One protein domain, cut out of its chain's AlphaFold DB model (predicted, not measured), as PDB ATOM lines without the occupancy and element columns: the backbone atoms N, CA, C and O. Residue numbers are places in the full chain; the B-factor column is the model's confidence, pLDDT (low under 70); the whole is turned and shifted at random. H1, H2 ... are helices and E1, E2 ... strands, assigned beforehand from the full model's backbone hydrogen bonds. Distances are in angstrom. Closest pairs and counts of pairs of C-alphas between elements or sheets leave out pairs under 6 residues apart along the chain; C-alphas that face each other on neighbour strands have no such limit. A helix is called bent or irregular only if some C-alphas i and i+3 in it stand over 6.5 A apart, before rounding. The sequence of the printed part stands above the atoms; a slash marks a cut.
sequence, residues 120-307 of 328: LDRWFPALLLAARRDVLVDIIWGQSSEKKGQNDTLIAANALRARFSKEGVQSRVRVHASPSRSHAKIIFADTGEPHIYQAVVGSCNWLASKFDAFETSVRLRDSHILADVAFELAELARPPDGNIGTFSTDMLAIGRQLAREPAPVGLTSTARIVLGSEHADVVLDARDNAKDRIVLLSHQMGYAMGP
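This is residues 120 to 307 of the 328 residues of the protein "N-acetyltransferase domain-containing protein" of Mesorhizobium sp. Root102 (UniProt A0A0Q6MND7). A twisted seven-stranded sheet makes the core, with H1, H2 and H5 over one face and H3 crossing the other, where H4 packs beside H3 in a helical hairpin. The loop 259 to 270 swings far from the core. The 188 printed residues include, in chain order, H1 E1 H2 E2 E3 E4 E5 H3 H4 E6 H5 E7; the class is mixed, helices and strands. The mixed sheet runs E2 E1 E7 E3 E4 E5 E6. The whole is compact, with a radius of gyration of the C-alphas of 16.0 A and spans of 53 by 36 by 32 A.

H1, residues 120 to 132, begins at C-alpha 120 (198.869, 175.757, 161.911) and measures 18.0 A; it is irregular, C-alphas 122 and 125 being 7.0 A apart. E1 is 136 to 141, 16.6 A; H2 152 to 166, 21.3 A; E2 173 to 175; E3 186 to 190; E4 197 to 202, 16.9 A; E5 216 to 220. H3 is 223 to 236, 19.6 A; H4 246 to 258, 18.4 A; E6 271 to 275; H5 278 to 289, 16.2 A. E7, 293 to 298, 16.3 A, ends at C-alpha 298 (188.011, 178.286, 164.317).

E1 is parallel to E2 (N 174 to O 137, 2.8 A) and to E7 (N 138 to O 294, 2.8 A). E7 is antiparallel to E3 (N 295 to O 188, 2.7 A). E3, E4 and E5 form a meander, each strand the antiparallel neighbour of the one before (N 200 to O 187, 2.8 A; N 218 to O 201, 2.8 A). E6 is antiparallel to E5 (N 219 to O 272, 2.7 A). E1, H2 and E2 form a strand-helix-strand unit, parallel strands joined through a helix, with a right-handed crossover. In three layers, helices on both faces, H1, H2 and H5 share one face at heights over the sheet of 10.0, 8.8 and 8.5 A; H3 is on the opposite face at 9.4 A. H3 runs only just across the strands, 61 degrees to E4 on the local plane. H3 and H4 touch at Ala 227 and Gly 255, C-alphas 4.0 A apart, at a shallow tilt of 18 degrees, opposite ways; H4 only grazes the sheet. Residues 126 to 130 of H1 touch H5, closest C-alphas Ala 130 and Arg 287, 5.4 A. H2, H3 and H4 have every O i to N i+4 pair within hydrogen-bond range; H1 has 7 of 9, H5 7 of 8.

The farthest C-alphas, Lys 148 and Val 265, are 53.9 A apart. The printed part has no cut; the links E4 to E5 and H4 to E6 are long. Mean pLDDT of the printed part is 80.4; 46 residues are under 70, among them 143 to 153, 207 to 216, 263 to 270 and 300 to 307.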
ATOM      1  N   LEU A 120     198.364 175.960 160.544       57.47
ATOM      2  CA  LEU A 120     198.869 175.757 161.911       57.47
ATOM      3  C   LEU A 120     200.314 176.229 162.100       57.47
ATOM      4  O   LEU A 120     200.627 176.831 163.125       57.47
ATOM      5  N   ASP A 121     201.188 175.965 161.129       63.44
ATOM      6  CA  ASP A 121     202.586 176.404 161.180       63.44
ATOM      7  C   ASP A 121     202.697 177.919 161.037       63.44
ATOM      8  O   ASP A 121     203.537 178.533 161.690       63.44
ATOM      9  N   ARG A 122     201.767 178.525 160.292       68.38
ATOM     10  CA  ARG A 122     201.643 179.980 160.153       68.38
ATOM     11  C   ARG A 122     201.411 180.677 161.495       68.38
ATOM     12  O   ARG A 122     202.060 181.676 161.791       68.38
ATOM     13  N   TRP A 123     200.478 180.170 162.303       76.12
ATOM     14  CA  TRP A 123     200.052 180.863 163.522       76.12
ATOM     15  C   TRP A 123     200.787 180.440 164.782       76.12
ATOM     16  O   TRP A 123     200.806 181.199 165.750       76.12
ATOM     17  N   PHE A 124     201.438 179.279 164.786       82.94
ATOM     18  CA  PHE A 124     202.179 178.822 165.956       82.94
ATOM     19  C   PHE A 124     203.218 179.848 166.463       82.94
ATOM     20  O   PHE A 124     203.161 180.170 167.651       82.94
ATOM     21  N   PRO A 125     204.100 180.440 165.625       83.31
ATOM     22  CA  PRO A 125     205.050 181.456 166.088       83.31
ATOM     23  C   PRO A 125     204.366 182.710 166.640       83.31
ATOM     24  O   PRO A 125     204.822 183.275 167.630       83.31
ATOM     25  N   ALA A 126     203.257 183.129 166.022       83.81
ATOM     26  CA  ALA A 126     202.487 184.290 166.450       83.81
ATOM     27  C   ALA A 126     201.881 184.080 167.846       83.81
ATOM     28  O   ALA A 126     202.118 184.868 168.757       83.81
ATOM     29  N   LEU A 127     201.157 182.980 168.038       88.31
ATOM     30  CA  LEU A 127     200.513 182.669 169.314       88.31
ATOM     31  C   LEU A 127     201.543 182.380 170.416       88.31
ATOM     32  O   LEU A 127     201.336 182.763 171.566       88.31
ATOM     33  N   LEU A 128     202.683 181.770 170.069       89.50
ATOM     34  CA  LEU A 128     203.803 181.586 170.992       89.50
ATOM     35  C   LEU A 128     204.402 182.928 171.437       89.50
ATOM     36  O   LEU A 128     204.699 183.095 172.619       89.50
ATOM     37  N   LEU A 129     204.571 183.881 170.514       89.00
ATOM     38  CA  LEU A 129     205.065 185.219 170.838       89.00
ATOM     39  C   LEU A 129     204.117 185.934 171.805       89.00
ATOM     40  O   LEU A 129     204.583 186.451 172.816       89.00
ATOM     41  N   ALA A 130     202.808 185.910 171.538       92.38
ATOM     42  CA  ALA A 130     201.809 186.492 172.432       92.38
ATOM     43  C   ALA A 130     201.879 185.863 173.835       92.38
ATOM     44  O   ALA A 130     202.016 186.578 174.825       92.38
ATOM     45  N   ALA A 131     201.912 184.529 173.918       94.50
ATOM     46  CA  ALA A 131     201.999 183.810 175.187       94.50
ATOM     47  C   ALA A 131     203.271 184.132 175.992       94.50
ATOM     48  O   ALA A 131     203.224 184.238 177.215       94.50
ATOM     49  N   ARG A 132     204.415 184.327 175.320       94.56
ATOM     50  CA  ARG A 132     205.675 184.737 175.970       94.56
ATOM     51  C   ARG A 132     205.644 186.171 176.503       94.56
ATOM     52  O   ARG A 132     206.466 186.505 177.350       94.56
ATOM     53  N   ARG A 133     204.706 187.000 176.040       94.31
ATOM     54  CA  ARG A 133     204.411 188.330 176.600       94.31
ATOM     55  C   ARG A 133     203.348 188.279 177.701       94.31
ATOM     56  O   ARG A 133     202.801 189.313 178.050       94.31
ATOM     57  N   ASP A 134     203.081 187.088 178.235       95.31
ATOM     58  CA  ASP A 134     202.139 186.826 179.326       95.31
ATOM     59  C   ASP A 134     200.646 186.910 178.954       95.31
ATOM     60  O   ASP A 134     199.784 186.741 179.816       95.31
ATOM     61  N   VAL A 135     200.334 187.057 177.662       96.19
ATOM     62  CA  VAL A 135     198.961 187.062 177.136       96.19
ATOM     63  C   VAL A 135     198.357 185.659 177.234       96.19
ATOM     64  O   VAL A 135     198.970 184.679 176.801       96.19
ATOM     65  N   LEU A 136     197.137 185.541 177.762       96.00
ATOM     66  CA  LEU A 136     196.410 184.273 177.791       96.00
ATOM     67  C   LEU A 136     195.752 184.001 176.433       96.00
ATOM     68  O   LEU A 136     194.877 184.738 175.988       96.00
ATOM     69  N   VAL A 137     196.162 182.918 175.780       96.12
ATOM     70  CA  VAL A 137     195.675 182.502 174.465       96.12
ATOM     71  C   VAL A 137     194.773 181.278 174.599       96.12
ATOM     72  O   VAL A 137     195.238 180.189 174.937       96.12
ATOM     73  N   ASP A 138     193.493 181.425 174.277       95.44
ATOM     74  CA  ASP A 138     192.532 180.329 174.169       95.44
ATOM     75  C   ASP A 138     192.318 179.947 172.706       95.44
ATOM     76  O   ASP A 138     191.997 180.783 171.869       95.44
ATOM     77  N   ILE A 139     192.467 178.662 172.396       93.06
ATOM     78  CA  ILE A 139     192.251 178.112 171.060       93.06
ATOM     79  C   ILE A 139     191.106 177.109 171.127       93.06
ATOM     80  O   ILE A 139     191.245 176.021 171.700       93.06
ATOM     81  N   ILE A 140     189.986 177.479 170.516       90.56
ATOM     82  CA  ILE A 140     188.763 176.684 170.436       90.56
ATOM     83  C   ILE A 140     188.590 176.213 168.997       90.56
ATOM     84  O   ILE A 140     188.843 176.944 168.037       90.56
ATOM     85  N   TRP A 141     188.152 174.973 168.839       85.94
ATOM     86  CA  TRP A 141     187.939 174.373 167.532       85.94
ATOM     87  C   TRP A 141     186.538 173.785 167.415       85.94
ATOM     88  O   TRP A 141     185.935 173.400 168.414       85.94
ATOM     89  N   GLY A 142     185.993 173.783 166.200       76.75
ATOM     90  CA  GLY A 142     184.644 173.292 165.919       76.75
ATOM     91  C   GLY A 142     184.582 171.787 165.672       76.75
ATOM     92  O   GLY A 142     185.387 171.013 166.174       76.75
ATOM     93  N   GLN A 143     183.586 171.352 164.905       65.31
ATOM     94  CA  GLN A 143     183.361 169.941 164.578       65.31
ATOM     95  C   GLN A 143     183.999 169.584 163.226       65.31
ATOM     96  O   GLN A 143     183.715 170.241 162.230       65.31
ATOM     97  N   SER A 144     184.838 168.544 163.153       55.25
ATOM     98  CA  SER A 144     185.332 168.057 161.856       55.25
ATOM     99  C   SER A 144     184.297 167.156 161.182       55.25
ATOM    100  O   SER A 144     183.514 166.475 161.845       55.25
ATOM    101  N   SER A 145     184.331 167.110 159.849       48.16
ATOM    102  CA  SER A 145     183.675 166.051 159.086       48.16
ATOM    103  C   SER A 145     184.319 164.710 159.438       48.16
ATOM    104  O   SER A 145     185.534 164.567 159.285       48.16
ATOM    105  N   GLU A 146     183.535 163.735 159.889       45.22
ATOM    106  CA  GLU A 146     184.008 162.363 160.056       45.22
ATOM    107  C   GLU A 146     184.261 161.753 158.673       45.22
ATOM    108  O   GLU A 146     183.334 161.448 157.923       45.22
ATOM    109  N   LYS A 147     185.530 161.553 158.309       44.75
ATOM    110  CA  LYS A 147     185.894 160.624 157.238       44.75
ATOM    111  C   LYS A 147     186.630 159.457 157.879       44.75
ATOM    112  O   LYS A 147     187.678 159.635 158.483       44.75
ATOM    113  N   LYS A 148     186.070 158.248 157.752       43.97
ATOM    114  CA  LYS A 148     186.689 156.989 158.213       43.97
ATOM    115  C   LYS A 148     187.043 156.944 159.718       43.97
ATOM    116  O   LYS A 148     188.046 156.346 160.089       43.97
ATOM    117  N   GLY A 149     186.228 157.550 160.587       46.91
ATOM    118  CA  GLY A 149     186.371 157.406 162.045       46.91
ATOM    119  C   GLY A 149     187.554 158.151 162.685       46.91
ATOM    120  O   GLY A 149     187.889 157.866 163.832       46.91
ATOM    121  N   GLN A 150     188.186 159.098 161.979       53.19
ATOM    122  CA  GLN A 150     189.196 160.004 162.539       53.19
ATOM    123  C   GLN A 150     188.707 161.457 162.491       53.19
ATOM    124  O   GLN A 150     188.118 161.897 161.505       53.19
ATOM    125  N   ASN A 151     188.930 162.190 163.586       67.12
ATOM    126  CA  ASN A 151     188.637 163.618 163.699       67.12
ATOM    127  C   ASN A 151     189.943 164.402 163.508       67.12
ATOM    128  O   ASN A 151     190.720 164.578 164.449       67.12
ATOM    129  N   ASP A 152     190.194 164.854 162.280       67.12
ATOM    130  CA  ASP A 152     191.442 165.528 161.895       67.12
ATOM    131  C   ASP A 152     191.696 166.805 162.709       67.12
ATOM    132  O   ASP A 152     192.835 167.132 163.041       67.12
ATOM    133  N   THR A 153     190.626 167.509 163.094       69.75
ATOM    134  CA  THR A 153     190.717 168.729 163.909       69.75
ATOM    135  C   THR A 153     191.149 168.409 165.342       69.75
ATOM    136  O   THR A 153     191.975 169.124 165.906       69.75
ATOM    137  N   LEU A 154     190.687 167.288 165.907       76.19
ATOM    138  CA  LEU A 154     191.152 166.790 167.203       76.19
ATOM    139  C   LEU A 154     192.630 166.374 167.156       76.19
ATOM    140  O   LEU A 154     193.385 166.672 168.083       76.19
ATOM    141  N   ILE A 155     193.062 165.708 166.081       75.94
ATOM    142  CA  ILE A 155     194.471 165.331 165.881       75.94
ATOM    143  C   ILE A 155     195.343 166.590 165.817       75.94
ATOM    144  O   ILE A 155     196.334 166.692 166.545       75.94
ATOM    145  N   ALA A 156     194.937 167.576 165.015       77.62
ATOM    146  CA  ALA A 156     195.595 168.873 164.903       77.62
ATOM    147  C   ALA A 156     195.669 169.617 166.248       77.62
ATOM    148  O   ALA A 156     196.742 170.089 166.631       77.62
ATOM    149  N   ALA A 157     194.567 169.671 167.000       82.69
ATOM    150  CA  ALA A 157     194.516 170.308 168.313       82.69
ATOM    151  C   ALA A 157     195.455 169.625 169.321       82.69
ATOM    152  O   ALA A 157     196.182 170.297 170.055       82.69
ATOM    153  N   ASN A 158     195.499 168.289 169.333       84.00
ATOM    154  CA  ASN A 158     196.408 167.530 170.192       84.00
ATOM    155  C   ASN A 158     197.880 167.743 169.806       84.00
ATOM    156  O   ASN A 158     198.722 167.927 170.688       84.00
ATOM    157  N   ALA A 159     198.190 167.781 168.508       82.69
ATOM    158  CA  ALA A 159     199.531 168.088 168.020       82.69
ATOM    159  C   ALA A 159     199.959 169.513 168.409       82.69
ATOM    160  O   ALA A 159     201.073 169.716 168.897       82.69
ATOM    161  N   LEU A 160     199.063 170.494 168.267       84.88
ATOM    162  CA  LEU A 160     199.307 171.878 168.666       84.88
ATOM    163  C   LEU A 160     199.535 171.998 170.180       84.88
ATOM    164  O   LEU A 160     200.485 172.652 170.611       84.88
ATOM    165  N   ARG A 161     198.730 171.300 170.991       88.50
ATOM    166  CA  ARG A 161     198.913 171.233 172.449       88.50
ATOM    167  C   ARG A 161     200.283 170.660 172.816       88.50
ATOM    168  O   ARG A 161     200.978 171.224 173.659       88.50
ATOM    169  N   ALA A 162     200.696 169.572 172.166       86.94
ATOM    170  CA  ALA A 162     202.008 168.969 172.389       86.94
ATOM    171  C   ALA A 162     203.156 169.918 172.003       86.94
ATOM    172  O   ALA A 162     204.169 169.960 172.701       86.94
ATOM    173  N   ARG A 163     203.001 170.708 170.931       89.31
ATOM    174  CA  ARG A 163     203.986 171.727 170.533       89.31
ATOM    175  C   ARG A 163     204.120 172.836 171.574       89.31
ATOM    176  O   ARG A 163     205.235 173.108 171.995       89.31
ATOM    177  N   PHE A 164     203.018 173.426 172.040       91.38
ATOM    178  CA  PHE A 164     203.081 174.463 173.082       91.38
ATOM    179  C   PHE A 164     203.639 173.943 174.413       91.38
ATOM    180  O   PHE A 164     204.365 174.666 175.090       91.38
ATOM    181  N   SER A 165     203.359 172.683 174.757       91.38
ATOM    182  CA  SER A 165     203.931 172.033 175.944       91.38
ATOM    183  C   SER A 165     205.462 171.942 175.877       91.38
ATOM    184  O   SER A 165     206.144 172.221 176.860       91.38
ATOM    185  N   LYS A 166     206.029 171.638 174.698       93.44
ATOM    186  CA  LYS A 166     207.491 171.631 174.494       93.44
ATOM    187  C   LYS A 166     208.129 173.010 174.680       93.44
ATOM    188  O   LYS A 166     209.274 173.085 175.105       93.44
ATOM    189  N   GLU A 167     207.388 174.075 174.387       95.81
ATOM    190  CA  GLU A 167     207.834 175.462 174.569       95.81
ATOM    191  C   GLU A 167     207.636 175.986 176.003       95.81
ATOM    192  O   GLU A 167     208.042 177.106 176.303       95.81
ATOM    193  N   GLY A 168     207.004 175.211 176.893       94.94
ATOM    194  CA  GLY A 168     206.817 175.582 178.297       94.94
ATOM    195  C   GLY A 168     205.751 176.654 178.556       94.94
ATOM    196  O   GLY A 168     205.748 177.249 179.631       94.94
ATOM    197  N   VAL A 169     204.844 176.913 177.606       94.50
ATOM    198  CA  VAL A 169     203.826 177.986 177.697       94.50
ATOM    199  C   VAL A 169     202.416 177.485 178.042       94.50
ATOM    200  O   VAL A 169     201.434 178.202 177.867       94.50
ATOM    201  N   GLN A 170     202.275 176.261 178.556       90.81
ATOM    202  CA  GLN A 170     200.982 175.630 178.877       90.81
ATOM    203  C   GLN A 170     200.126 176.375 179.919       90.81
ATOM    204  O   GLN A 170     198.924 176.137 179.994       90.81
ATOM    205  N   SER A 171     200.711 177.272 180.720       92.69
ATOM    206  CA  SER A 171     199.960 178.154 181.628       92.69
ATOM    207  C   SER A 171     199.313 179.344 180.910       92.69
ATOM    208  O   SER A 171     198.377 179.938 181.443       92.69
ATOM    209  N   ARG A 172     199.803 179.687 179.713       95.12
ATOM    210  CA  ARG A 172     199.369 180.838 178.908       95.12
ATOM    211  C   ARG A 172     198.714 180.458 177.590       95.12
ATOM    212  O   ARG A 172     198.059 181.301 177.002       95.12
ATOM    213  N   VAL A 173     198.830 179.211 177.139       94.69
ATOM    214  CA  VAL A 173     198.132 178.734 175.941       94.69
ATOM    215  C   VAL A 173     197.236 177.556 176.277       94.69
ATOM    216  O   VAL A 173     197.706 176.489 176.677       94.69
ATOM    217  N   ARG A 174     195.934 177.726 176.050       93.50
ATOM    218  CA  ARG A 174     194.915 176.702 176.250       93.50
ATOM    219  C   ARG A 174     194.323 176.269 174.918       93.50
ATOM    220  O   ARG A 174     193.464 176.935 174.358       93.50
ATOM    221  N   VAL A 175     194.722 175.091 174.448       91.69
ATOM    222  CA  VAL A 175     194.032 174.413 173.340       91.69
ATOM    223  C   VAL A 175     192.928 173.535 173.917       91.69
ATOM    224  O   VAL A 175     193.225 172.529 174.574       91.69
ATOM    225  N   HIS A 176     191.670 173.906 173.683       90.12
ATOM    226  CA  HIS A 176     190.501 173.237 174.263       90.12
ATOM    227  C   HIS A 176     190.443 171.759 173.848       90.12
ATOM    228  O   HIS A 176     190.863 171.386 172.752       90.12
ATOM    229  N   ALA A 177     190.015 170.881 174.759       84.44
ATOM    230  CA  ALA A 177     189.993 169.431 174.526       84.44
ATOM    231  C   ALA A 177     188.706 168.952 173.847       84.44
ATOM    232  O   ALA A 177     188.721 167.938 173.153       84.44
ATOM    233  N   SER A 178     187.613 169.686 174.039       83.69
ATOM    234  CA  SER A 178     186.317 169.411 173.431       83.69
ATOM    235  C   SER A 178     186.034 170.408 172.306       83.69
ATOM    236  O   SER A 178     186.430 171.570 172.425       83.69
ATOM    237  N   PRO A 179     185.354 169.979 171.230       84.19
ATOM    238  CA  PRO A 179     184.941 170.881 170.167       84.19
ATOM    239  C   PRO A 179     183.782 171.776 170.617       84.19
ATOM    240  O   PRO A 179     182.943 171.344 171.409       84.19
ATOM    241  N   SER A 180     183.655 172.959 170.011       82.56
ATOM    242  CA  SER A 180     182.521 173.871 170.232       82.56
ATOM    243  C   SER A 180     181.205 173.406 169.607       82.56
ATOM    244  O   SER A 180     180.160 174.000 169.844       82.56
ATOM    245  N   ARG A 181     181.250 172.366 168.757       79.56
ATOM    246  CA  ARG A 181     180.105 171.859 167.966       79.56
ATOM    247  C   ARG A 181     179.434 172.919 167.091       79.56
ATOM    248  O   ARG A 181     178.279 172.775 166.709       79.56
ATOM    249  N   SER A 182     180.173 173.972 166.761       78.62
ATOM    250  CA  SER A 182     179.697 175.076 165.943       78.62
ATOM    251  C   SER A 182     180.569 175.259 164.706       78.62
ATOM    252  O   SER A 182     181.739 174.851 164.649       78.62
ATOM    253  N   HIS A 183     179.979 175.895 163.697       78.56
ATOM    254  CA  HIS A 183     180.678 176.420 162.530       78.56
ATOM    255  C   HIS A 183     181.161 177.858 162.735       78.56
ATOM    256  O   HIS A 183     181.687 178.439 161.788       78.56
ATOM    257  N   ALA A 184     181.020 178.436 163.927       80.12
ATOM    258  CA  ALA A 184     181.504 179.778 164.209       80.12
ATOM    259  C   ALA A 184     183.016 179.900 163.951       80.12
ATOM    260  O   ALA A 184     183.779 178.939 164.117       80.12
ATOM    261  N   LYS A 185     183.439 181.092 163.522       88.06
ATOM    262  CA  LYS A 185     184.841 181.501 163.520       88.06
ATOM    263  C   LYS A 185     184.931 182.906 164.091       88.06
ATOM    264  O   LYS A 185     184.333 183.835 163.552       88.06
ATOM    265  N   ILE A 186     185.632 183.023 165.210       92.25
ATOM    266  CA  ILE A 186     185.662 184.226 166.037       92.25
ATOM    267  C   ILE A 186     187.094 184.452 166.506       92.25
ATOM    268  O   ILE A 186     187.731 183.536 167.024       92.25
ATOM    269  N   ILE A 187     187.585 185.669 166.342       94.19
ATOM    270  CA  ILE A 187     188.715 186.187 167.112       94.19
ATOM    271  C   ILE A 187     188.134 187.146 168.135       94.19
ATOM    272  O   ILE A 187     187.287 187.954 167.777       94.19
ATOM    273  N   PHE A 188     188.568 187.064 169.384       96.38
ATOM    274  CA  PHE A 188     188.216 188.024 170.426       96.38
ATOM    275  C   PHE A 188     189.479 188.352 171.209       96.38
ATOM    276  O   PHE A 188     190.146 187.443 171.697       96.38
ATOM    277  N   ALA A 189     189.846 189.623 171.306       96.56
ATOM    278  CA  ALA A 189     191.068 190.034 171.987       96.56
ATOM    279  C   ALA A 189     190.902 191.410 172.624       96.56
ATOM    280  O   ALA A 189     190.105 192.223 172.151       96.56
ATOM    281  N   ASP A 190     191.662 191.676 173.683       95.06
ATOM    282  CA  ASP A 190     191.854 193.055 174.121       95.06
ATOM    283  C   ASP A 190     192.718 193.821 173.103       95.06
ATOM    284  O   ASP A 190     193.473 193.239 172.320       95.06
ATOM    285  N   THR A 191     192.580 195.141 173.092       91.06
ATOM    286  CA  THR A 191     193.304 196.036 172.173       91.06
ATOM    287  C   THR A 191     194.636 196.532 172.747       91.06
ATOM    288  O   THR A 191     195.310 197.350 172.126       91.06
ATOM    289  N   GLY A 192     195.017 196.073 173.945       87.81
ATOM    290  CA  GLY A 192     196.131 196.607 174.726       87.81
ATOM    291  C   GLY A 192     195.785 197.854 175.546       87.81
ATOM    292  O   GLY A 192     196.588 198.271 176.393       87.81
ATOM    293  N   GLU A 193     194.605 198.436 175.339       86.81
ATOM    294  CA  GLU A 193     194.012 199.413 176.246       86.81
ATOM    295  C   GLU A 193     193.161 198.708 177.314       86.81
ATOM    296  O   GLU A 193     192.461 197.740 177.002       86.81
ATOM    297  N   PRO A 194     193.206 199.162 178.583       83.06
ATOM    298  CA  PRO A 194     192.455 198.527 179.657       83.06
ATOM    299  C   PRO A 194     190.964 198.452 179.331       83.06
ATOM    300  O   PRO A 194     190.332 199.472 179.076       83.06
ATOM    301  N   HIS A 195     190.408 197.243 179.393       83.12
ATOM    302  CA  HIS A 195     188.978 196.973 179.209       83.12
ATOM    303  C   HIS A 195     188.406 197.276 177.815       83.12
ATOM    304  O   HIS A 195     187.195 197.164 177.627       83.12
ATOM    305  N   ILE A 196     189.248 197.588 176.827       89.81
ATOM    306  CA  ILE A 196     188.813 197.778 175.444       89.81
ATOM    307  C   ILE A 196     189.108 196.512 174.653       89.81
ATOM    308  O   ILE A 196     190.264 196.108 174.489       89.81
ATOM    309  N   TYR A 197     188.047 195.916 174.119       94.56
ATOM    310  CA  TYR A 197     188.099 194.677 173.359       94.56
ATOM    311  C   TYR A 197     187.729 194.902 171.897       94.56
ATOM    312  O   TYR A 197     187.155 195.916 171.509       94.56
ATOM    313  N   GLN A 198     188.062 193.915 171.079       94.00
ATOM    314  CA  GLN A 198     187.577 193.792 169.719       94.00
ATOM    315  C   GLN A 198     187.286 192.330 169.406       94.00
ATOM    316  O   GLN A 198     187.925 191.417 169.940       94.00
ATOM    317  N   ALA A 199     186.349 192.114 168.490       93.62
ATOM    318  CA  ALA A 199     186.048 190.800 167.965       93.62
ATOM    319  C   ALA A 199     186.020 190.824 166.447       93.62
ATOM    320  O   ALA A 199     185.650 191.822 165.840       93.62
ATOM    321  N   VAL A 200     186.385 189.710 165.827       90.50
ATOM    322  CA  VAL A 200     186.188 189.486 164.402       90.50
ATOM    323  C   VAL A 200     185.406 188.204 164.220       90.50
ATOM    324  O   VAL A 200     185.901 187.125 164.537       90.50
ATOM    325  N   VAL A 201     184.187 188.328 163.706       86.25
ATOM    326  CA  VAL A 201     183.260 187.216 163.477       86.25
ATOM    327  C   VAL A 201     183.092 187.037 161.975       86.25
ATOM    328  O   VAL A 201     182.888 188.010 161.257       86.25
ATOM    329  N   GLY A 202     183.186 185.814 161.458       82.88
ATOM    330  CA  GLY A 202     182.840 185.593 160.054       82.88
ATOM    331  C   GLY A 202     183.106 184.200 159.529       82.88
ATOM    332  O   GLY A 202     183.099 183.226 160.280       82.88
ATOM    333  N   SER A 203     183.310 184.108 158.216       69.12
ATOM    334  CA  SER A 203     183.381 182.834 157.492       69.12
ATOM    335  C   SER A 203     184.776 182.200 157.482       69.12
ATOM    336  O   SER A 203     184.904 180.994 157.251       69.12
ATOM    337  N   CYS A 204     185.817 182.962 157.828       71.00
ATOM    338  CA  CYS A 204     187.193 182.506 157.703       71.00
ATOM    339  C   CYS A 204     187.596 181.467 158.756       71.00
ATOM    340  O   CYS A 204     187.596 181.731 159.956       71.00
ATOM    341  N   ASN A 205     188.031 180.287 158.312       71.38
ATOM    342  CA  ASN A 205     188.669 179.301 159.187       71.38
ATOM    343  C   ASN A 205     190.119 179.710 159.472       71.38
ATOM    344  O   ASN A 205     191.034 179.239 158.800       71.38
ATOM    345  N   TRP A 206     190.333 180.576 160.464       73.19
ATOM    346  CA  TRP A 206     191.632 181.172 160.805       73.19
ATOM    347  C   TRP A 206     192.791 180.170 160.873       73.19
ATOM    348  O   TRP A 206     193.901 180.469 160.444       73.19
ATOM    349  N   LEU A 207     192.521 178.962 161.377       67.25
ATOM    350  CA  LEU A 207     193.514 177.909 161.611       67.25
ATOM    351  C   LEU A 207     193.617 176.863 160.488       67.25
ATOM    352  O   LEU A 207     194.301 175.849 160.651       67.25
ATOM    353  N   ALA A 208     192.926 177.075 159.368       60.16
ATOM    354  CA  ALA A 208     192.903 176.161 158.221       60.16
ATOM    355  C   ALA A 208     193.037 176.881 156.863       60.16
ATOM    356  O   ALA A 208     193.579 176.319 155.913       60.16
ATOM    357  N   SER A 209     192.577 178.130 156.770       58.59
ATOM    358  CA  SER A 209     192.558 178.912 155.537       58.59
ATOM    359  C   SER A 209     193.951 179.392 155.135       58.59
ATOM    360  O   SER A 209     194.776 179.762 155.970       58.59
ATOM    361  N   LYS A 210     194.189 179.440 153.823       57.75
ATOM    362  CA  LYS A 210     195.349 180.121 153.233       57.75
ATOM    363  C   LYS A 210     195.101 181.619 153.004       57.75
ATOM    364  O   LYS A 210     196.070 182.348 152.818       57.75
ATOM    365  N   PHE A 211     193.841 182.057 153.139       58.50
ATOM    366  CA  PHE A 211     193.284 183.368 152.757       58.50
ATOM    367  C   PHE A 211     193.148 183.600 151.243       58.50
ATOM    368  O   PHE A 211     192.860 184.705 150.797       58.50
ATOM    369  N   ASP A 212     193.285 182.530 150.457       47.56
ATOM    370  CA  ASP A 212     193.141 182.544 148.995       47.56
ATOM    371  C   ASP A 212     191.660 182.463 148.568       47.56
ATOM    372  O   ASP A 212     191.279 182.860 147.463       47.56
ATOM    373  N   ALA A 213     190.815 181.914 149.449       48.78
ATOM    374  CA  ALA A 213     189.371 181.864 149.279       48.78
ATOM    375  C   ALA A 213     188.749 183.219 149.633       48.78
ATOM    376  O   ALA A 213     189.237 183.945 150.499       48.78
ATOM    377  N   PHE A 214     187.649 183.563 148.961       54.62
ATOM    378  CA  PHE A 214     186.906 184.768 149.300       54.62
ATOM    379  C   PHE A 214     186.114 184.536 150.589       54.62
ATOM    380  O   PHE A 214     185.026 183.966 150.552       54.62
ATOM    381  N   GLU A 215     186.706 184.956 151.698       65.81
ATOM    382  CA  GLU A 215     186.121 184.960 153.034       65.81
ATOM    383  C   GLU A 215     185.682 186.381 153.390       65.81
ATOM    384  O   GLU A 215     186.275 187.363 152.927       65.81
ATOM    385  N   THR A 216     184.640 186.493 154.206       69.44
ATOM    386  CA  THR A 216     184.153 187.772 154.716       69.44
ATOM    387  C   THR A 216     183.961 187.654 156.216       69.44
ATOM    388  O   THR A 216     183.270 186.761 156.714       69.44
ATOM    389  N   SER A 217     184.594 188.572 156.929       81.25
ATOM    390  CA  SER A 217     184.463 188.714 158.368       81.25
ATOM    391  C   SER A 217     184.130 190.151 158.722       81.25
ATOM    392  O   SER A 217     184.357 191.064 157.938       81.25
ATOM    393  N   VAL A 218     183.577 190.352 159.908       78.56
ATOM    394  CA  VAL A 218     183.203 191.659 160.429       78.56
ATOM    395  C   VAL A 218     183.958 191.878 161.728       78.56
ATOM    396  O   VAL A 218     183.872 191.063 162.647       78.56
ATOM    397  N   ARG A 219     184.723 192.966 161.790       85.94
ATOM    398  CA  ARG A 219     185.372 193.468 162.994       85.94
ATOM    399  C   ARG A 219     184.415 194.377 163.755       85.94
ATOM    400  O   ARG A 219     183.909 195.351 163.201       85.94
ATOM    401  N   LEU A 220     184.230 194.048 165.024       85.69
ATOM    402  CA  LEU A 220     183.287 194.625 165.969       85.69
ATOM    403  C   LEU A 220     184.071 195.253 167.125       85.69
ATOM    404  O   LEU A 220     185.050 194.669 167.602       85.69
ATOM    405  N   ARG A 221     183.651 196.446 167.547       88.19
ATOM    406  CA  ARG A 221     184.254 197.208 168.658       88.19
ATOM    407  C   ARG A 221     183.233 197.729 169.670       88.19
ATOM    408  O   ARG A 221     183.621 198.232 170.716       88.19
ATOM    409  N   ASP A 222     181.950 197.612 169.353       87.19
ATOM    410  CA  ASP A 222     180.866 198.029 170.231       87.19
ATOM    411  C   ASP A 222     180.835 197.200 171.513       87.19
ATOM    412  O   ASP A 222     180.838 195.972 171.439       87.19
ATOM    413  N   SER A 223     180.778 197.842 172.677       89.75
ATOM    414  CA  SER A 223     180.810 197.137 173.961       89.75
ATOM    415  C   SER A 223     179.651 196.151 174.117       89.75
ATOM    416  O   SER A 223     179.875 195.036 174.581       89.75
ATOM    417  N   HIS A 224     178.438 196.495 173.685       88.62
ATOM    418  CA  HIS A 224     177.274 195.624 173.844       88.62
ATOM    419  C   HIS A 224     177.327 194.440 172.880       88.62
ATOM    420  O   HIS A 224     177.139 193.303 173.305       88.62
ATOM    421  N   ILE A 225     177.702 194.672 171.618       89.25
ATOM    422  CA  ILE A 225     177.899 193.567 170.665       89.25
ATOM    423  C   ILE A 225     179.039 192.653 171.138       89.25
ATOM    424  O   ILE A 225     178.950 191.429 171.054       89.25
ATOM    425  N   LEU A 226     180.124 193.224 171.668       93.19
ATOM    426  CA  LEU A 226     181.229 192.446 172.226       93.19
ATOM    427  C   LEU A 226     180.819 191.663 173.478       93.19
ATOM    428  O   LEU A 226     181.351 190.573 173.697       93.19
ATOM    429  N   ALA A 227     179.878 192.177 174.275       93.75
ATOM    430  CA  ALA A 227     179.303 191.442 175.392       93.75
ATOM    431  C   ALA A 227     178.567 190.189 174.907       93.75
ATOM    432  O   ALA A 227     178.829 189.102 175.424       93.75
ATOM    433  N   ASP A 228     177.736 190.321 173.871       92.44
ATOM    434  CA  ASP A 228     177.029 189.193 173.257       92.44
ATOM    435  C   ASP A 228     178.013 188.166 172.686       92.44
ATOM    436  O   ASP A 228     177.898 186.973 172.962       92.44
ATOM    437  N   VAL A 229     179.060 188.616 171.983       94.62
ATOM    438  CA  VAL A 229     180.125 187.723 171.495       94.62
ATOM    439  C   VAL A 229     180.811 186.986 172.650       94.62
ATOM    440  O   VAL A 229     181.085 185.790 172.536       94.62
ATOM    441  N   ALA A 230     181.094 187.661 173.768       96.06
ATOM    442  CA  ALA A 230     181.699 187.029 174.937       96.06
ATOM    443  C   ALA A 230     180.759 185.991 175.577       96.06
ATOM    444  O   ALA A 230     181.211 184.902 175.943       96.06
ATOM    445  N   PHE A 231     179.457 186.277 175.671       94.25
ATOM    446  CA  PHE A 231     178.466 185.310 176.142       94.25
ATOM    447  C   PHE A 231     178.394 184.088 175.227       94.25
ATOM    448  O   PHE A 231     178.517 182.965 175.712       94.25
ATOM    449  N   GLU A 232     178.332 184.283 173.912       93.00
ATOM    450  CA  GLU A 232     178.342 183.184 172.948       93.00
ATOM    451  C   GLU A 232     179.625 182.350 173.034       93.00
ATOM    452  O   GLU A 232     179.573 181.121 173.048       93.00
ATOM    453  N   LEU A 233     180.796 182.978 173.181       94.62
ATOM    454  CA  LEU A 233     182.050 182.253 173.404       94.62
ATOM    455  C   LEU A 233     182.000 181.406 174.681       94.62
ATOM    456  O   LEU A 233     182.457 180.260 174.667       94.62
ATOM    457  N   ALA A 234     181.433 181.937 175.768       93.25
ATOM    458  CA  ALA A 234     181.280 181.199 177.016       93.25
ATOM    459  C   ALA A 234     180.427 179.940 176.833       93.25
ATOM    460  O   ALA A 234     180.805 178.878 177.339       93.25
ATOM    461  N   GLU A 235     179.323 180.055 176.090       89.75
ATOM    462  CA  GLU A 235     178.384 178.968 175.821       89.75
ATOM    463  C   GLU A 235     178.976 177.934 174.850       89.75
ATOM    464  O   GLU A 235     178.902 176.731 175.115       89.75
ATOM    465  N   LEU A 236     179.622 178.394 173.773       89.25
ATOM    466  CA  LEU A 236     180.266 177.565 172.746       89.25
ATOM    467  C   LEU A 236     181.435 176.742 173.290       89.25
ATOM    468  O   LEU A 236     181.734 175.675 172.760       89.25
ATOM    469  N   ALA A 237     182.118 177.225 174.323       87.81
ATOM    470  CA  ALA A 237     183.228 176.513 174.944       87.81
ATOM    471  C   ALA A 237     182.797 175.526 176.040       87.81
ATOM    472  O   ALA A 237     183.661 174.873 176.636       87.81
ATOM    473  N   ARG A 238     181.494 175.404 176.342       84.88
ATOM    474  CA  ARG A 238     181.045 174.478 177.388       84.88
ATOM    475  C   ARG A 238     181.295 173.026 176.974       84.88
ATOM    476  O   ARG A 238     180.893 172.613 175.882       84.88
ATOM    477  N   PRO A 239     181.933 172.218 177.836       77.06
ATOM    478  CA  PRO A 239     182.139 170.816 177.546       77.06
ATOM    479  C   PRO A 239     180.809 170.039 177.554       77.06
ATOM    480  O   PRO A 239     179.799 170.493 178.097       77.06
ATOM    481  N   PRO A 240     180.794 168.830 176.961       73.38
ATOM    482  CA  PRO A 240     179.606 167.982 176.882       73.38
ATOM    483  C   PRO A 240     178.922 167.630 178.196       73.38
ATOM    484  O   PRO A 240     177.736 167.319 178.185       73.38
ATOM    485  N   ASP A 241     179.676 167.629 179.285       79.19
ATOM    486  CA  ASP A 241     179.206 167.286 180.622       79.19
ATOM    487  C   ASP A 241     178.432 168.433 181.296       79.19
ATOM    488  O   ASP A 241     177.906 168.249 182.391       79.19
ATOM    489  N   GLY A 242     178.341 169.600 180.647       71.62
ATOM    490  CA  GLY A 242     177.637 170.775 181.156       71.62
ATOM    491  C   GLY A 242     178.406 171.554 182.225       71.62
ATOM    492  O   GLY A 242     177.877 172.531 182.752       71.62
ATOM    493  N   ASN A 243     179.646 171.167 182.545       79.25
ATOM    494  CA  ASN A 243     180.441 171.862 183.551       79.25
ATOM    495  C   ASN A 243     180.912 173.234 183.048       79.25
ATOM    496  O   ASN A 243     181.426 173.375 181.939       79.25
ATOM    497  N   ILE A 244     180.805 174.262 183.889       78.94
ATOM    498  CA  ILE A 244     181.301 175.600 183.550       78.94
ATOM    499  C   ILE A 244     182.799 175.658 183.856       78.94
ATOM    500  O   ILE A 244     183.220 175.689 185.011       78.94
ATOM    501  N   GLY A 245     183.614 175.660 182.802       84.56
ATOM    502  CA  GLY A 245     185.063 175.796 182.920       84.56
ATOM    503  C   GLY A 245     185.505 177.218 183.279       84.56
ATOM    504  O   GLY A 245     184.742 178.184 183.192       84.56
ATOM    505  N   THR A 246     186.789 177.368 183.616       89.50
ATOM    506  CA  THR A 246     187.387 178.688 183.897       89.50
ATOM    507  C   THR A 246     187.280 179.635 182.705       89.50
ATOM    508  O   THR A 246     186.969 180.798 182.897       89.50
ATOM    509  N   PHE A 247     187.425 179.134 181.471       93.38
ATOM    510  CA  PHE A 247     187.263 179.959 180.270       93.38
ATOM    511  C   PHE A 247     185.854 180.559 180.168       93.38
ATOM    512  O   PHE A 247     185.714 181.767 180.017       93.38
ATOM    513  N   SER A 248     184.810 179.732 180.292       93.50
ATOM    514  CA  SER A 248     183.424 180.211 180.242       93.50
ATOM    515  C   SER A 248     183.142 181.205 181.369       93.50
ATOM    516  O   SER A 248     182.462 182.199 181.153       93.50
ATOM    517  N   THR A 249     183.717 180.985 182.554       94.00
ATOM    518  CA  THR A 249     183.601 181.920 183.683       94.00
ATOM    519  C   THR A 249     184.258 183.270 183.377       94.00
ATOM    520  O   THR A 249     183.642 184.308 183.620       94.00
ATOM    521  N   ASP A 250     185.462 183.265 182.801       94.69
ATOM    522  CA  ASP A 250     186.181 184.477 182.392       94.69
ATOM    523  C   ASP A 250     185.398 185.251 181.320       94.69
ATOM    524  O   ASP A 250     185.226 186.463 181.427       94.69
ATOM    525  N   MET A 251     184.876 184.549 180.308       96.50
ATOM    526  CA  MET A 251     184.077 185.157 179.240       96.50
ATOM    527  C   MET A 251     182.765 185.747 179.766       96.50
ATOM    528  O   MET A 251     182.413 186.864 179.399       96.50
ATOM    529  N   LEU A 252     182.077 185.063 180.689       95.94
ATOM    530  CA  LEU A 252     180.886 185.606 181.354       95.94
ATOM    531  C   LEU A 252     181.208 186.865 182.172       95.94
ATOM    532  O   LEU A 252     180.385 187.778 182.238       95.94
ATOM    533  N   ALA A 253     182.378 186.924 182.816       95.81
ATOM    534  CA  ALA A 253     182.811 188.105 183.556       95.81
ATOM    535  C   ALA A 253     183.094 189.287 182.617       95.81
ATOM    536  O   ALA A 253     182.579 190.379 182.861       95.81
ATOM    537  N   ILE A 254     183.829 189.054 181.523       96.06
ATOM    538  CA  ILE A 254     184.110 190.066 180.493       96.06
ATOM    539  C   ILE A 254     182.810 190.552 179.843       96.06
ATOM    540  O   ILE A 254     182.581 191.756 179.778       96.06
ATOM    541  N   GLY A 255     181.911 189.645 179.449       96.25
ATOM    542  CA  GLY A 255     180.623 190.010 178.857       96.25
ATOM    543  C   GLY A 255     179.766 190.862 179.798       96.25
ATOM    544  O   GLY A 255     179.233 191.892 179.401       96.25
ATOM    545  N   ARG A 256     179.701 190.513 181.091       96.56
ATOM    546  CA  ARG A 256     178.991 191.330 182.096       96.56
ATOM    547  C   ARG A 256     179.626 192.695 182.324       96.56
ATOM    548  O   ARG A 256     178.907 193.621 182.686       96.56
ATOM    549  N   GLN A 257     180.945 192.802 182.205       94.50
ATOM    550  CA  GLN A 257     181.629 194.083 182.294       94.50
ATOM    551  C   GLN A 257     181.261 194.958 181.092       94.50
ATOM    552  O   GLN A 257     180.791 196.072 181.282       94.50
ATOM    553  N   LEU A 258     181.409 194.419 179.883       93.50
ATOM    554  CA  LEU A 258     181.106 195.107 178.631       93.50
ATOM    555  C   LEU A 258     179.639 195.555 178.543       93.50
ATOM    556  O   LEU A 258     179.364 196.685 178.159       93.50
ATOM    557  N   ALA A 259     178.699 194.722 178.997       92.25
ATOM    558  CA  ALA A 259     177.270 195.043 179.011       92.25
ATOM    559  C   ALA A 259     176.878 196.174 179.983       92.25
ATOM    560  O   ALA A 259     175.739 196.637 179.953       92.25
ATOM    561  N   ARG A 260     177.779 196.581 180.889       92.12
ATOM    562  CA  ARG A 260     177.561 197.699 181.824       92.12
ATOM    563  C   ARG A 260     178.072 199.030 181.290       92.12
ATOM    564  O   ARG A 260     177.806 200.049 181.929       92.12
ATOM    565  N   GLU A 261     178.815 199.020 180.188       87.50
ATOM    566  CA  GLU A 261     179.233 200.255 179.541       87.50
ATOM    567  C   GLU A 261     177.997 201.062 179.109       87.50
ATOM    568  O   GLU A 261     176.942 200.483 178.829       87.50
ATOM    569  N   PRO A 262     178.072 202.402 179.095       80.88
ATOM    570  CA  PRO A 262     176.984 203.221 178.587       80.88
ATOM    571  C   PRO A 262     176.702 202.868 177.126       80.88
ATOM    572  O   PRO A 262     177.624 202.852 176.309       80.88
ATOM    573  N   ALA A 263     175.429 202.648 176.792       68.94
ATOM    574  CA  ALA A 263     175.033 202.448 175.405       68.94
ATOM    575  C   ALA A 263     175.468 203.659 174.557       68.94
ATOM    576  O   ALA A 263     175.323 204.803 175.017       68.94
ATOM    577  N   PRO A 264     175.986 203.443 173.334       64.44
ATOM    578  CA  PRO A 264     176.269 204.532 172.413       64.44
ATOM    579  C   PRO A 264     175.033 205.418 172.232       64.44
ATOM    580  O   PRO A 264     173.896 204.945 172.243       64.44
ATOM    581  N   VAL A 265     175.237 206.722 172.050       57.56
ATOM    582  CA  VAL A 265     174.134 207.638 171.737       57.56
ATOM    583  C   VAL A 265     173.693 207.375 170.292       57.56
ATOM    584  O   VAL A 265     174.286 207.908 169.359       57.56
ATOM    585  N   GLY A 266     172.675 206.531 170.107       60.25
ATOM    586  CA  GLY A 266     172.123 206.155 168.798       60.25
ATOM    587  C   GLY A 266     171.773 204.664 168.706       60.25
ATOM    588  O   GLY A 266     172.085 203.893 169.604       60.25
ATOM    589  N   LEU A 267     171.109 204.259 167.617       56.59
ATOM    590  CA  LEU A 267     170.763 202.851 167.338       56.59
ATOM    591  C   LEU A 267     171.832 202.115 166.512       56.59
ATOM    592  O   LEU A 267     171.718 200.917 166.277       56.59
ATOM    593  N   THR A 268     172.859 202.824 166.043       57.81
ATOM    594  CA  THR A 268     173.825 202.322 165.060       57.81
ATOM    595  C   THR A 268     175.225 202.250 165.651       57.81
ATOM    596  O   THR A 268     175.677 203.212 166.273       57.81
ATOM    597  N   SER A 269     175.939 201.156 165.385       64.62
ATOM    598  CA  SER A 269     177.347 201.001 165.753       64.62
ATOM    599  C   SER A 269     178.218 200.739 164.527       64.62
ATOM    600  O   SER A 269     177.764 200.196 163.521       64.62
ATOM    601  N   THR A 270     179.485 201.147 164.588       63.97
ATOM    602  CA  THR A 270     180.422 201.003 163.471       63.97
ATOM    603  C   THR A 270     181.054 199.616 163.460       63.97
ATOM    604  O   THR A 270     181.693 199.205 164.432       63.97
ATOM    605  N   ALA A 271     180.963 198.934 162.322       70.88
ATOM    606  CA  ALA A 271     181.675 197.694 162.056       70.88
ATOM    607  C   ALA A 271     182.563 197.837 160.810       70.88
ATOM    608  O   ALA A 271     182.310 198.672 159.941       70.88
ATOM    609  N   ARG A 272     183.619 197.020 160.715       75.12
ATOM    610  CA  ARG A 272     184.501 196.971 159.534       75.12
ATOM    611  C   ARG A 272     184.473 195.588 158.911       75.12
ATOM    612  O   ARG A 272     184.711 194.609 159.607       75.12
ATOM    613  N   ILE A 273     184.300 195.506 157.597       72.69
ATOM    614  CA  ILE A 273     184.483 194.244 156.881       72.69
ATOM    615  C   ILE A 273     185.978 193.942 156.715       72.69
ATOM    616  O   ILE A 273     186.781 194.824 156.427       72.69
ATOM    617  N   VAL A 274     186.334 192.677 156.911       68.56
ATOM    618  CA  VAL A 274     187.653 192.090 156.686       68.56
ATOM    619  C   VAL A 274     187.535 191.148 155.488       68.56
ATOM    620  O   VAL A 274     186.716 190.223 155.508       68.56
ATOM    621  N   LEU A 275     188.331 191.378 154.440       69.44
ATOM    622  CA  LEU A 275     188.285 190.613 153.192       69.44
ATOM    623  C   LEU A 275     189.641 189.996 152.846       69.44
ATOM    624  O   LEU A 275     190.697 190.591 153.040       69.44
ATOM    625  N   GLY A 276     189.615 188.786 152.274       66.50
ATOM    626  CA  GLY A 276     190.796 188.167 151.658       66.50
ATOM    627  C   GLY A 276     192.026 188.162 152.573       66.50
ATOM    628  O   GLY A 276     191.975 187.605 153.671       66.50
ATOM    629  N   SER A 277     193.119 188.800 152.143       63.19
ATOM    630  CA  SER A 277     194.384 188.827 152.889       63.19
ATOM    631  C   SER A 277     194.337 189.594 154.213       63.19
ATOM    632  O   SER A 277     195.142 189.284 155.087       63.19
ATOM    633  N   GLU A 278     193.378 190.507 154.413       66.81
ATOM    634  CA  GLU A 278     193.234 191.268 155.669       66.81
ATOM    635  C   GLU A 278     192.947 190.361 156.877       66.81
ATOM    636  O   GLU A 278     193.181 190.731 158.025       66.81
ATOM    637  N   HIS A 279     192.466 189.134 156.647       77.31
ATOM    638  CA  HIS A 279     192.244 188.161 157.717       77.31
ATOM    639  C   HIS A 279     193.539 187.796 158.454       77.31
ATOM    640  O   HIS A 279     193.501 187.496 159.648       77.31
ATOM    641  N   ALA A 280     194.685 187.824 157.767       74.19
ATOM    642  CA  ALA A 280     195.966 187.616 158.424       74.19
ATOM    643  C   ALA A 280     196.285 188.771 159.382       74.19
ATOM    644  O   ALA A 280     196.735 188.531 160.503       74.19
ATOM    645  N   ASP A 281     195.989 190.002 158.964       76.81
ATOM    646  CA  ASP A 281     196.282 191.210 159.732       76.81
ATOM    647  C   ASP A 281     195.510 191.238 161.048       76.81
ATOM    648  O   ASP A 281     196.057 191.663 162.052       76.81
ATOM    649  N   VAL A 282     194.292 190.692 161.095       81.44
ATOM    650  CA  VAL A 282     193.519 190.573 162.345       81.44
ATOM    651  C   VAL A 282     194.236 189.712 163.389       81.44
ATOM    652  O   VAL A 282     194.294 190.071 164.564       81.44
ATOM    653  N   VAL A 283     194.781 188.563 162.983       81.00
ATOM    654  CA  VAL A 283     195.490 187.669 163.913       81.00
ATOM    655  C   VAL A 283     196.820 188.293 164.344       81.00
ATOM    656  O   VAL A 283     197.224 188.146 165.498       81.00
ATOM    657  N   LEU A 284     197.500 188.993 163.431       82.38
ATOM    658  CA  LEU A 284     198.749 189.700 163.718       82.38
ATOM    659  C   LEU A 284     198.526 190.914 164.630       82.38
ATOM    660  O   LEU A 284     199.302 191.112 165.556       82.38
ATOM    661  N   ASP A 285     197.447 191.662 164.427       81.88
ATOM    662  CA  ASP A 285     197.021 192.776 165.273       81.88
ATOM    663  C   ASP A 285     196.722 192.297 166.697       81.88
ATOM    664  O   ASP A 285     197.285 192.822 167.656       81.88
ATOM    665  N   ALA A 286     195.941 191.221 166.844       87.62
ATOM    666  CA  ALA A 286     195.710 190.597 168.145       87.62
ATOM    667  C   ALA A 286     197.026 190.121 168.784       87.62
ATOM    668  O   ALA A 286     197.270 190.378 169.961       87.62
ATOM    669  N   ARG A 287     197.909 189.473 168.010       89.00
ATOM    670  CA  ARG A 287     199.242 189.065 168.478       89.00
ATOM    671  C   ARG A 287     200.052 190.252 168.973       89.00
ATOM    672  O   ARG A 287     200.760 190.083 169.955       89.00
ATOM    673  N   ASP A 288     200.035 191.380 168.274       85.25
ATOM    674  CA  ASP A 288     200.932 192.501 168.545       85.25
ATOM    675  C   ASP A 288     200.408 193.394 169.664       85.25
ATOM    676  O   ASP A 288     201.196 193.794 170.524       85.25
ATOM    677  N   ASN A 289     199.096 193.617 169.727       87.44
ATOM    678  CA  ASN A 289     198.505 194.633 170.593       87.44
ATOM    679  C   ASN A 289     197.867 194.080 171.872       87.44
ATOM    680  O   ASN A 289     197.895 194.777 172.885       87.44
ATOM    681  N   ALA A 290     197.374 192.836 171.880       93.44
ATOM    682  CA  ALA A 290     196.756 192.271 173.080       93.44
ATOM    683  C   ALA A 290     197.762 192.155 174.236       93.44
ATOM    684  O   ALA A 290     198.908 191.719 174.047       93.44
ATOM    685  N   LYS A 291     197.310 192.515 175.438       95.31
ATOM    686  CA  LYS A 291     198.073 192.452 176.689       95.31
ATOM    687  C   LYS A 291     197.571 191.376 177.640       95.31
ATOM    688  O   LYS A 291     198.388 190.792 178.344       95.31
ATOM    689  N   ASP A 292     196.278 191.073 177.621       94.12
ATOM    690  CA  ASP A 292     195.664 190.178 178.599       94.12
ATOM    691  C   ASP A 292     195.181 188.881 177.957       94.12
ATOM    692  O   ASP A 292     195.426 187.791 178.487       94.12
ATOM    693  N   ARG A 293     194.483 188.969 176.819       95.12
ATOM    694  CA  ARG A 293     193.783 187.824 176.245       95.12
ATOM    695  C   ARG A 293     193.635 187.855 174.731       95.12
ATOM    696  O   ARG A 293     193.250 188.852 174.133       95.12
ATOM    697  N   ILE A 294     193.800 186.672 174.144       96.44
ATOM    698  CA  ILE A 294     193.400 186.347 172.777       96.44
ATOM    699  C   ILE A 294     192.569 185.064 172.819       96.44
ATOM    700  O   ILE A 294     192.998 184.050 173.359       96.44
ATOM    701  N   VAL A 295     191.393 185.081 172.209       96.25
ATOM    702  CA  VAL A 295     190.556 183.909 171.966       96.25
ATOM    703  C   VAL A 295     190.469 183.704 170.464       96.25
ATOM    704  O   VAL A 295     190.092 184.609 169.722       96.25
ATOM    705  N   LEU A 296     190.810 182.502 170.021       93.31
ATOM    706  CA  LEU A 296     190.757 182.084 168.632       93.31
ATOM    707  C   LEU A 296     189.846 180.869 168.511       93.31
ATOM    708  O   LEU A 296     190.239 179.745 168.822       93.31
ATOM    709  N   LEU A 297     188.628 181.098 168.037       90.50
ATOM    710  CA  LEU A 297     187.670 180.059 167.710       90.50
ATOM    711  C   LEU A 297     187.662 179.850 166.192       90.50
ATOM    712  O   LEU A 297     187.353 180.761 165.427       90.50
ATOM    713  N   SER A 298     188.012 178.649 165.740       84.81
ATOM    714  CA  SER A 298     188.011 178.286 164.317       84.81
ATOM    715  C   SER A 298     187.322 176.948 164.127       84.81
ATOM    716  O   SER A 298     187.722 175.949 164.718       84.81
ATOM    717  N   HIS A 299     186.304 176.894 163.274       75.69
ATOM    718  CA  HIS A 299     185.585 175.648 163.019       75.69
ATOM    719  C   HIS A 299     186.510 174.505 162.559       75.69
ATOM    720  O   HIS A 299     186.423 173.405 163.096       75.69
ATOM    721  N   GLN A 300     187.420 174.781 161.617       67.25
ATOM    722  CA  GLN A 300     188.449 173.837 161.164       67.25
ATOM    723  C   GLN A 300     189.838 174.237 161.669       67.25
ATOM    724  O   GLN A 300     190.159 175.424 161.775       67.25
ATOM    725  N   MET A 301     190.684 173.237 161.922       66.56
ATOM    726  CA  MET A 301     192.087 173.392 162.309       66.56
ATOM    727  C   MET A 301     192.941 172.404 161.518       66.56
ATOM    728  O   MET A 301     192.575 171.239 161.387       66.56
ATOM    729  N   GLY A 302     194.072 172.868 160.981       51.47
ATOM    730  CA  GLY A 302     195.053 172.007 160.311       51.47
ATOM    731  C   GLY A 302     194.651 171.482 158.938       51.47
ATOM    732  O   GLY A 302     195.477 170.885 158.256       51.47
ATOM    733  N   TYR A 303     193.430 171.769 158.486       44.44
ATOM    734  CA  TYR A 303     192.957 171.419 157.155       44.44
ATOM    735  C   TYR A 303     193.365 172.497 156.143       44.44
ATOM    736  O   TYR A 303     192.542 173.249 155.630       44.44
ATOM    737  N   ALA A 304     194.660 172.584 155.832       35.72
ATOM    738  CA  ALA A 304     195.026 173.132 154.537       35.72
ATOM    739  C   ALA A 304     194.541 172.103 153.516       35.72
ATOM    740  O   ALA A 304     195.131 171.032 153.406       35.72
ATOM    741  N   MET A 305     193.458 172.387 152.792       30.33
ATOM    742  CA  MET A 305     193.160 171.652 151.567       30.33
ATOM    743  C   MET A 305     194.428 171.686 150.699       30.33
ATOM    744  O   MET A 305     194.755 172.690 150.061       30.33
ATOM    745  N   GLY A 306     195.166 170.581 150.709       38.19
ATOM    746  CA  GLY A 306     195.986 170.144 149.603       38.19
ATOM    747  C   GLY A 306     195.139 169.207 148.753       38.19
ATOM    748  O   GLY A 306     195.107 168.020 149.035       38.19
ATOM    749  N   PRO A 307     194.445 169.721 147.726       32.97
ATOM    750  CA  PRO A 307     194.026 168.892 146.606       32.97
ATOM    751  C   PRO A 307     194.801 169.239 145.331       32.97
ATOM    752  O   PRO A 307     194.707 168.506 144.356       32.97
TER     753      PRO A 307